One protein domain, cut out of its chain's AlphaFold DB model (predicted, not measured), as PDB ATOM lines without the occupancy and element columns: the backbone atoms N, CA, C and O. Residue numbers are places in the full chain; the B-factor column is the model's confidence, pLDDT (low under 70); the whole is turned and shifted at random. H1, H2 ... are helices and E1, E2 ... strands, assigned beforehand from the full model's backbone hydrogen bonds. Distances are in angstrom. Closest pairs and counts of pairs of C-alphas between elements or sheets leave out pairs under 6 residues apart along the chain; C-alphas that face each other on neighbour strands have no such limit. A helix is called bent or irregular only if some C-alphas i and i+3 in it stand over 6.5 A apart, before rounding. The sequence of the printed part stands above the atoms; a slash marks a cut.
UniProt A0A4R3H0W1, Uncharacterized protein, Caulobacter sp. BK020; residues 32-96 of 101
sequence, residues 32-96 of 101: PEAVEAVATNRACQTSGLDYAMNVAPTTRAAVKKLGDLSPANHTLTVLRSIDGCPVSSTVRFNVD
ATOM      1  N   PRO A  32      -3.381  71.690  76.135       89.81
ATOM      2  CA  PRO A  32      -2.719  72.918  76.585       89.81
ATOM      3  C   PRO A  32      -2.778  73.118  78.103       89.81
ATOM      4  O   PRO A  32      -1.765  73.444  78.715       89.81
ATOM      5  N   GLU A  33      -3.928  72.833  78.715       81.38
ATOM      6  CA  GLU A  33      -4.116  72.901  80.168       81.38
ATOM      7  C   GLU A  33      -3.191  71.920  80.907       81.38
ATOM      8  O   GLU A  33      -2.569  72.278  81.907       81.38
ATOM      9  N   ALA A  34      -3.017  70.704  80.379       78.50
ATOM     10  CA  ALA A  34      -2.078  69.734  80.938       78.50
ATOM     11  C   ALA A  34      -0.623  70.229  80.871       78.50
ATOM     12  O   ALA A  34       0.143  70.057  81.821       78.50
ATOM     13  N   VAL A  35      -0.229  70.854  79.758       82.25
ATOM     14  CA  VAL A  35       1.127  71.393  79.572       82.25
ATOM     15  C   VAL A  35       1.391  72.560  80.526       82.25
ATOM     16  O   VAL A  35       2.446  72.602  81.162       82.25
ATOM     17  N   GLU A  36       0.430  73.471  80.677       81.81
ATOM     18  CA  GLU A  36       0.520  74.613  81.591       81.81
ATOM     19  C   GLU A  36       0.601  74.168  83.059       81.81
ATOM     20  O   GLU A  36       1.447  74.652  83.818       81.81
ATOM     21  N   ALA A  37      -0.200  73.175  83.452       74.44
ATOM     22  CA  ALA A  37      -0.151  72.603  84.793       74.44
ATOM     23  C   ALA A  37       1.195  71.919  85.088       74.44
ATOM     24  O   ALA A  37       1.752  72.068  86.180       74.44
ATOM     25  N   VAL A  38       1.769  71.195  84.120       76.06
ATOM     26  CA  VAL A  38       3.101  70.580  84.264       76.06
ATOM     27  C   VAL A  38       4.200  71.641  84.362       76.06
ATOM     28  O   VAL A  38       5.103  71.504  85.191       76.06
ATOM     29  N   ALA A  39       4.131  72.703  83.556       76.62
ATOM     30  CA  ALA A  39       5.088  73.806  83.609       76.62
ATOM     31  C   ALA A  39       5.039  74.530  84.964       76.62
ATOM     32  O   ALA A  39       6.083  74.752  85.582       76.62
ATOM     33  N   THR A  40       3.832  74.796  85.466       72.62
ATOM     34  CA  THR A  40       3.600  75.396  86.787       72.62
ATOM     35  C   THR A  40       4.172  74.517  87.900       72.62
ATOM     36  O   THR A  40       4.933  74.995  88.737       72.62
ATOM     37  N   ASN A  41       3.913  73.205  87.865       68.88
ATOM     38  CA  ASN A  41       4.471  72.264  88.842       68.88
ATOM     39  C   ASN A  41       6.007  72.219  88.827       68.88
ATOM     40  O   ASN A  41       6.630  72.128  89.884       68.88
ATOM     41  N   ARG A  42       6.640  72.293  87.648       68.38
ATOM     42  CA  ARG A  42       8.109  72.353  87.556       68.38
ATOM     43  C   ARG A  42       8.667  73.651  88.130       68.38
ATOM     44  O   ARG A  42       9.629  73.594  88.887       68.38
ATOM     45  N   ALA A  43       8.050  74.792  87.820       68.12
ATOM     46  CA  ALA A  43       8.447  76.081  88.385       68.12
ATOM     47  C   ALA A  43       8.356  76.078  89.923       68.12
ATOM     48  O   ALA A  43       9.256  76.566  90.608       68.12
ATOM     49  N   CYS A  44       7.320  75.432  90.462       66.12
ATOM     50  CA  CYS A  44       7.125  75.236  91.895       66.12
ATOM     51  C   CYS A  44       8.232  74.409  92.566       66.12
ATOM     52  O   CYS A  44       8.700  74.751  93.650       66.12
ATOM     53  N   GLN A  45       8.697  73.333  91.927       65.00
ATOM     54  CA  GLN A  45       9.745  72.480  92.499       65.00
ATOM     55  C   GLN A  45      11.083  73.211  92.663       65.00
ATOM     56  O   GLN A  45      11.776  73.001  93.659       65.00
ATOM     57  N   THR A  46      11.446  74.074  91.712       63.44
ATOM     58  CA  THR A  46      12.708  74.825  91.764       63.44
ATOM     59  C   THR A  46      12.664  75.941  92.816       63.44
ATOM     60  O   THR A  46      13.607  76.088  93.590       63.44
ATOM     61  N   SER A  47      11.540  76.659  92.920       64.69
ATOM     62  CA  SER A  47      11.358  77.783  93.854       64.69
ATOM     63  C   SER A  47      11.461  77.378  95.335       64.69
ATOM     64  O   SER A  47      12.122  78.050  96.131       64.69
ATOM     65  N   GLY A  48      10.856  76.248  95.721       63.16
ATOM     66  CA  GLY A  48      10.858  75.794  97.116       63.16
ATOM     67  C   GLY A  48      12.247  75.427  97.654       63.16
ATOM     68  O   GLY A  48      12.550  75.694  98.822       63.16
ATOM     69  N   LEU A  49      13.112  74.847  96.813       63.19
ATOM     70  CA  LEU A  49      14.475  74.473  97.197       63.19
ATOM     71  C   LEU A  49      15.356  75.711  97.397       63.19
ATOM     72  O   LEU A  49      16.043  75.819  98.416       63.19
ATOM     73  N   ASP A  50      15.280  76.664  96.467       67.69
ATOM     74  CA  ASP A  50      16.027  77.919  96.549       67.69
ATOM     75  C   ASP A  50      15.607  78.744  97.767       67.69
ATOM     76  O   ASP A  50      16.466  79.298  98.459       67.69
ATOM     77  N   TYR A  51      14.312  78.770  98.090       64.31
ATOM     78  CA  TYR A  51      13.819  79.390  99.317       64.31
ATOM     79  C   TYR A  51      14.413  78.707 100.561       64.31
ATOM     80  O   TYR A  51      14.979  79.373 101.426       64.31
ATOM     81  N   ALA A  52      14.370  77.374 100.648       64.50
ATOM     82  CA  ALA A  52      14.918  76.646 101.795       64.50
ATOM     83  C   ALA A  52      16.431  76.873 101.998       64.50
ATOM     84  O   ALA A  52      16.899  76.886 103.140       64.50
ATOM     85  N   MET A  53      17.193  77.065 100.916       67.12
ATOM     86  CA  MET A  53      18.642  77.284 100.973       67.12
ATOM     87  C   MET A  53      19.035  78.743 101.246       67.12
ATOM     88  O   MET A  53      20.002  78.974 101.976       67.12
ATOM     89  N   ASN A  54      18.290  79.718 100.713       68.19
ATOM     90  CA  ASN A  54      18.700  81.130 100.677       68.19
ATOM     91  C   ASN A  54      17.906  82.062 101.611       68.19
ATOM     92  O   ASN A  54      18.127  83.272 101.608       68.19
ATOM     93  N   VAL A  55      16.984  81.535 102.422       64.25
ATOM     94  CA  VAL A  55      16.203  82.345 103.372       64.25
ATOM     95  C   VAL A  55      17.089  83.093 104.374       64.25
ATOM     96  O   VAL A  55      17.984  82.521 105.006       64.25
ATOM     97  N   ALA A  56      16.771  84.381 104.555       57.09
ATOM     98  CA  ALA A  56      17.385  85.253 105.547       57.09
ATOM     99  C   ALA A  56      17.332  84.615 106.955       57.09
ATOM    100  O   ALA A  56      16.304  84.041 107.328       57.09
ATOM    101  N   PRO A  57      18.393  84.731 107.778       56.69
ATOM    102  CA  PRO A  57      18.500  84.030 109.064       56.69
ATOM    103  C   PRO A  57      17.317  84.258 110.016       56.69
ATOM    104  O   PRO A  57      16.971  83.372 110.791       56.69
ATOM    105  N   THR A  58      16.683  85.427 109.933       54.91
ATOM    106  CA  THR A  58      15.542  85.860 110.754       54.91
ATOM    107  C   THR A  58      14.207  85.236 110.345       54.91
ATOM    108  O   THR A  58      13.277  85.221 111.144       54.91
ATOM    109  N   THR A  59      14.107  84.714 109.120       52.25
ATOM    110  CA  THR A  59      12.904  84.066 108.563       52.25
ATOM    111  C   THR A  59      13.068  82.551 108.454       52.25
ATOM    112  O   THR A  59      12.159  81.871 107.975       52.25
ATOM    113  N   ARG A  60      14.194  81.997 108.936       55.28
ATOM    114  CA  ARG A  60      14.344  80.563 109.225       55.28
ATOM    115  C   ARG A  60      13.409  80.183 110.376       55.28
ATOM    116  O   ARG A  60      13.855  79.850 111.471       55.28
ATOM    117  N   ALA A  61      12.100  80.205 110.140       54.56
ATOM    118  CA  ALA A  61      11.200  79.323 110.866       54.56
ATOM    119  C   ALA A  61      11.848  77.935 110.838       54.56
ATOM    120  O   ALA A  61      12.265  77.501 109.766       54.56
ATOM    121  N   ALA A  62      12.040  77.340 112.018       59.28
ATOM    122  CA  ALA A  62      12.902  76.191 112.285       59.28
ATOM    123  C   ALA A  62      13.008  75.215 111.099       59.28
ATOM    124  O   ALA A  62      12.207  74.291 110.960       59.28
ATOM    125  N   VAL A  63      14.008  75.424 110.235       62.28
ATOM    126  CA  VAL A  63      14.292  74.509 109.133       62.28
ATOM    127  C   VAL A  63      14.874  73.267 109.783       62.28
ATOM    128  O   VAL A  63      16.040  73.248 110.176       62.28
ATOM    129  N   LYS A  64      14.038  72.248 109.968       67.56
ATOM    130  CA  LYS A  64      14.454  70.966 110.524       67.56
ATOM    131  C   LYS A  64      14.654  69.986 109.383       67.56
ATOM    132  O   LYS A  64      13.727  69.733 108.615       67.56
ATOM    133  N   LYS A  65      15.861  69.429 109.262       72.00
ATOM    134  CA  LYS A  65      16.088  68.350 108.301       72.00
ATOM    135  C   LYS A  65      15.290  67.135 108.757       72.00
ATOM    136  O   LYS A  65      15.241  66.837 109.949       72.00
ATOM    137  N   LEU A  66      14.699  66.407 107.813       73.88
ATOM    138  CA  LEU A  66      13.920  65.208 108.138       73.88
ATOM    139  C   LEU A  66      14.770  64.150 108.865       73.88
ATOM    140  O   LEU A  66      14.265  63.480 109.757       73.88
ATOM    141  N   GLY A  67      16.068  64.063 108.552       71.69
ATOM    142  CA  GLY A  67      17.016  63.181 109.245       71.69
ATOM    143  C   GLY A  67      17.356  63.586 110.687       71.69
ATOM    144  O   GLY A  67      17.874  62.760 111.428       71.69
ATOM    145  N   ASP A  68      17.033  64.815 111.108       77.44
ATOM    146  CA  ASP A  68      17.229  65.287 112.489       77.44
ATOM    147  C   ASP A  68      16.000  64.995 113.378       77.44
ATOM    148  O   ASP A  68      15.922  65.424 114.538       77.44
ATOM    149  N   LEU A  69      14.973  64.338 112.833       80.94
ATOM    150  CA  LEU A  69      13.814  63.893 113.599       80.94
ATOM    151  C   LEU A  69      14.158  62.631 114.393       80.94
ATOM    152  O   LEU A  69      15.015  61.838 114.016       80.94
ATOM    153  N   SER A  70      13.480  62.440 115.524       84.31
ATOM    154  CA  SER A  70      13.628  61.215 116.304       84.31
ATOM    155  C   SER A  70      13.171  60.004 115.487       84.31
ATOM    156  O   SER A  70      12.207  60.142 114.726       84.31
ATOM    157  N   PRO A  71      13.771  58.817 115.686       86.44
ATOM    158  CA  PRO A  71      13.327  57.612 115.004       86.44
ATOM    159  C   PRO A  71      11.850  57.315 115.285       86.44
ATOM    160  O   PRO A  71      11.483  57.063 116.433       86.44
ATOM    161  N   ALA A  72      11.007  57.425 114.259       85.44
ATOM    162  CA  ALA A  72       9.561  57.211 114.309       85.44
ATOM    163  C   ALA A  72       8.960  57.263 112.893       85.44
ATOM    164  O   ALA A  72       9.606  57.692 111.933       85.44
ATOM    165  N   ASN A  73       7.687  56.876 112.791       83.38
ATOM    166  CA  ASN A  73       6.872  57.108 111.604       83.38
ATOM    167  C   ASN A  73       6.340  58.545 111.661       83.38
ATOM    168  O   ASN A  73       5.558  58.887 112.550       83.38
ATOM    169  N   HIS A  74       6.754  59.379 110.713       83.69
ATOM    170  CA  HIS A  74       6.372  60.785 110.645       83.69
ATOM    171  C   HIS A  74       5.377  61.026 109.515       83.69
ATOM    172  O   HIS A  74       5.355  60.332 108.497       83.69
ATOM    173  N   THR A  75       4.534  62.039 109.697       82.12
ATOM    174  CA  THR A  75       3.625  62.537 108.662       82.12
ATOM    175  C   THR A  75       3.856  64.031 108.499       82.12
ATOM    176  O   THR A  75       3.729  64.788 109.458       82.12
ATOM    177  N   LEU A  76       4.212  64.446 107.287       78.56
ATOM    178  CA  LEU A  76       4.367  65.842 106.905       78.56
ATOM    179  C   LEU A  76       3.164  66.247 106.062       78.56
ATOM    180  O   LEU A  76       2.944  65.699 104.986       78.56
ATOM    181  N   THR A  77       2.395  67.208 106.559       76.75
ATOM    182  CA  THR A  77       1.260  67.788 105.840       76.75
ATOM    183  C   THR A  77       1.622  69.206 105.440       76.75
ATOM    184  O   THR A  77       1.812  70.070 106.296       76.75
ATOM    185  N   VAL A  78       1.724  69.455 104.135       74.50
ATOM    186  CA  VAL A  78       1.979  70.808 103.637       74.50
ATOM    187  C   VAL A  78       0.650  71.562 103.573       74.50
ATOM    188  O   VAL A  78      -0.185  71.280 102.720       74.50
ATOM    189  N   LEU A  79       0.446  72.501 104.503       62.03
ATOM    190  CA  LEU A  79      -0.789  73.297 104.598       62.03
ATOM    191  C   LEU A  79      -0.797  74.501 103.647       62.03
ATOM    192  O   LEU A  79      -1.848  74.897 103.149       62.03
ATOM    193  N   ARG A  80       0.371  75.107 103.427       62.66
ATOM    194  CA  ARG A  80       0.584  76.232 102.513       62.66
ATOM    195  C   ARG A  80       2.049  76.264 102.106       62.66
ATOM    196  O   ARG A  80       2.912  76.212 102.979       62.66
ATOM    197  N   SER A  81       2.324  76.350 100.813       67.06
ATOM    198  CA  SER A  81       3.668  76.648 100.336       67.06
ATOM    199  C   SER A  81       3.831  78.167 100.198       67.06
ATOM    200  O   SER A  81       2.877  78.894  99.910       67.06
ATOM    201  N   ILE A  82       5.027  78.668 100.497       64.94
ATOM    202  CA  ILE A  82       5.309  80.115 100.528       64.94
ATOM    203  C   ILE A  82       5.357  80.706  99.110       64.94
ATOM    204  O   ILE A  82       5.063  81.879  98.915       64.94
ATOM    205  N   ASP A  83       5.659  79.871  98.123       60.41
ATOM    206  CA  ASP A  83       5.722  80.175  96.693       60.41
ATOM    207  C   ASP A  83       4.351  80.173  95.987       60.41
ATOM    208  O   ASP A  83       4.287  80.346  94.774       60.41
ATOM    209  N   GLY A  84       3.244  80.004  96.726       61.50
ATOM    210  CA  GLY A  84       1.885  80.045  96.167       61.50
ATOM    211  C   GLY A  84       1.494  78.804  95.359       61.50
ATOM    212  O   GLY A  84       0.421  78.775  94.757       61.50
ATOM    213  N   CYS A  85       2.339  77.776  95.363       69.06
ATOM    214  CA  CYS A  85       2.098  76.520  94.676       69.06
ATOM    215  C   CYS A  85       0.952  75.714  95.310       69.06
ATOM    216  O   CYS A  85       0.730  75.764  96.525       69.06
ATOM    217  N   PRO A  86       0.188  74.961  94.498       60.06
ATOM    218  CA  PRO A  86      -0.918  74.165  95.002       60.06
ATOM    219  C   PRO A  86      -0.409  73.121  95.998       60.06
ATOM    220  O   PRO A  86       0.463  72.302  95.710       60.06
ATOM    221  N   VAL A  87      -0.973  73.168  97.199       63.81
ATOM    222  CA  VAL A  87      -0.609  72.324  98.336       63.81
ATOM    223  C   VAL A  87      -1.614  71.199  98.490       63.81
ATOM    224  O   VAL A  87      -2.763  71.446  98.846       63.81
ATOM    225  N   SER A  88      -1.178  69.955  98.293       55.19
ATOM    226  CA  SER A  88      -1.895  68.797  98.847       55.19
ATOM    227  C   SER A  88      -1.018  67.544  98.943       55.19
ATOM    228  O   SER A  88      -1.427  66.450  98.551       55.19
ATOM    229  N   SER A  89       0.207  67.676  99.443       65.62
ATOM    230  CA  SER A  89       1.063  66.509  99.665       65.62
ATOM    231  C   SER A  89       1.150  66.216 101.157       65.62
ATOM    232  O   SER A  89       1.837  66.910 101.905       65.62
ATOM    233  N   THR A  90       0.427  65.182 101.585       69.50
ATOM    234  CA  THR A  90       0.721  64.496 102.842       69.50
ATOM    235  C   THR A  90       1.774  63.441 102.540       69.50
ATOM    236  O   THR A  90       1.508  62.487 101.812       69.50
ATOM    237  N   VAL A  91       2.976  63.620 103.075       75.00
ATOM    238  CA  VAL A  91       4.087  62.682 102.902       75.00
ATOM    239  C   VAL A  91       4.269  61.907 104.196       75.00
ATOM    240  O   VAL A  91       4.497  62.489 105.256       75.00
ATOM    241  N   ARG A  92       4.169  60.581 104.110       79.75
ATOM    242  CA  ARG A  92       4.497  59.673 105.213       79.75
ATOM    243  C   ARG A  92       5.907  59.154 104.985       79.75
ATOM    244  O   ARG A  92       6.209  58.679 103.894       79.75
ATOM    245  N   PHE A  93       6.761  59.264 105.990       80.31
ATOM    246  CA  PHE A  93       8.136  58.785 105.914       80.31
ATOM    247  C   PHE A  93       8.568  58.227 107.265       80.31
ATOM    248  O   PHE A  93       8.126  58.692 108.316       80.31
ATOM    249  N   ASN A  94       9.444  57.232 107.223       82.12
ATOM    250  CA  ASN A  94      10.011  56.628 108.417       82.12
ATOM    251  C   ASN A  94      11.428  57.157 108.591       82.12
ATOM    252  O   ASN A  94      12.196  57.228 107.631       82.12
ATOM    253  N   VAL A  95      11.756  57.550 109.816       83.31
ATOM    254  CA  VAL A  95      13.132  57.843 110.205       83.31
ATOM    255  C   VAL A  95      13.605  56.659 111.021       83.31
ATOM    256  O   VAL A  95      13.100  56.417 112.119       83.31
ATOM    257  N   ASP A  96      14.547  55.907 110.468       80.50
ATOM    258  CA  ASP A  96      15.121  54.762 111.155       80.50
ATOM    259  C   ASP A  96      16.131  55.213 112.208       80.50
ATOM    260  O   ASP A  96      16.764  56.271 112.112       80.50
TER     261      ASP A  96
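What this domain is: This is residues 32 to 96 of the 101 residues of an uncharacterized protein of Caulobacter sp. BK020 (UniProt A0A4R3H0W1). A lone two-stranded hairpin, E1 and E2, and one long helix, H1, make two sides of a loose, open triangle, and the loop of residues 55 to 71 makes the third. The first part of H1, residues 32 to 39, sticks out free beyond the rest, while a long loop with no named element, residues 78 to 89, joins the two strands of the hairpin, its C-alphas 7 to 11 A from the mean of all C-alphas. The printed part has 65 residues, with one named helix and two named strands in the order H1, E1, E2; the sheet's order is E1 - E2, antiparallel, and the class is mixed, helices and strands. The whole is loose, with a radius of gyration of the C-alphas of 14.4 A, and elongated, spanning 44 by 29 by 17 A.

How they stand to each other: Look first at the sheet, where E1, residues 72 to 77, and E2, residues 90 to 95, are antiparallel neighbours and a hairpin, with 158 degrees between their N-to-C directions. Among the C-alphas that face each other you will find 73 and 94, 4.5 A apart, and 75 and 92, 4.6 A apart. On the backbone, N 74 and O 93 are within hydrogen-bond range at 2.8 A, and so are N 91 and O 76 at 2.8 A. Now go outward to H1, residues 32 to 54: it is apart from E2, with no C-alpha of the one within 8 A of the other. In H1, 18 of the 19 O i to N i+4 pairs are within hydrogen-bond range, and the helix is not bent.

Where its parts are: Find C-alpha 72 at (9.561, 57.211, 114.309); from there E1 runs 15.9 A to C-alpha 77. Find C-alpha 90 at (0.721, 64.496, 102.842); E2 runs from it 15.9 A to C-alpha 95 at (13.132, 57.843, 110.205). For the helix, start at C-alpha 32 at (-2.719, 72.918, 76.585); H1 runs 33.3 A to C-alpha 54 at (18.700, 81.130, 100.677).

The domain as a whole: The two C-alphas farthest apart are those of Pro 32 and Ser 70, at 44.5 A. Without residues 32 to 39, the body of 57 residues spans 32 by 27 by 16 A. The printed part runs from 32 to 96 and has no cut. The link from H1 to E1 is long, with 17 residues, and the link from E1 to E2 is long, with 12. Read the B-factor column for the model's confidence: the mean pLDDT of the printed part is 70.4, and 36 residues are under 70, namely residues 41 to 64 and residues 79 to 90.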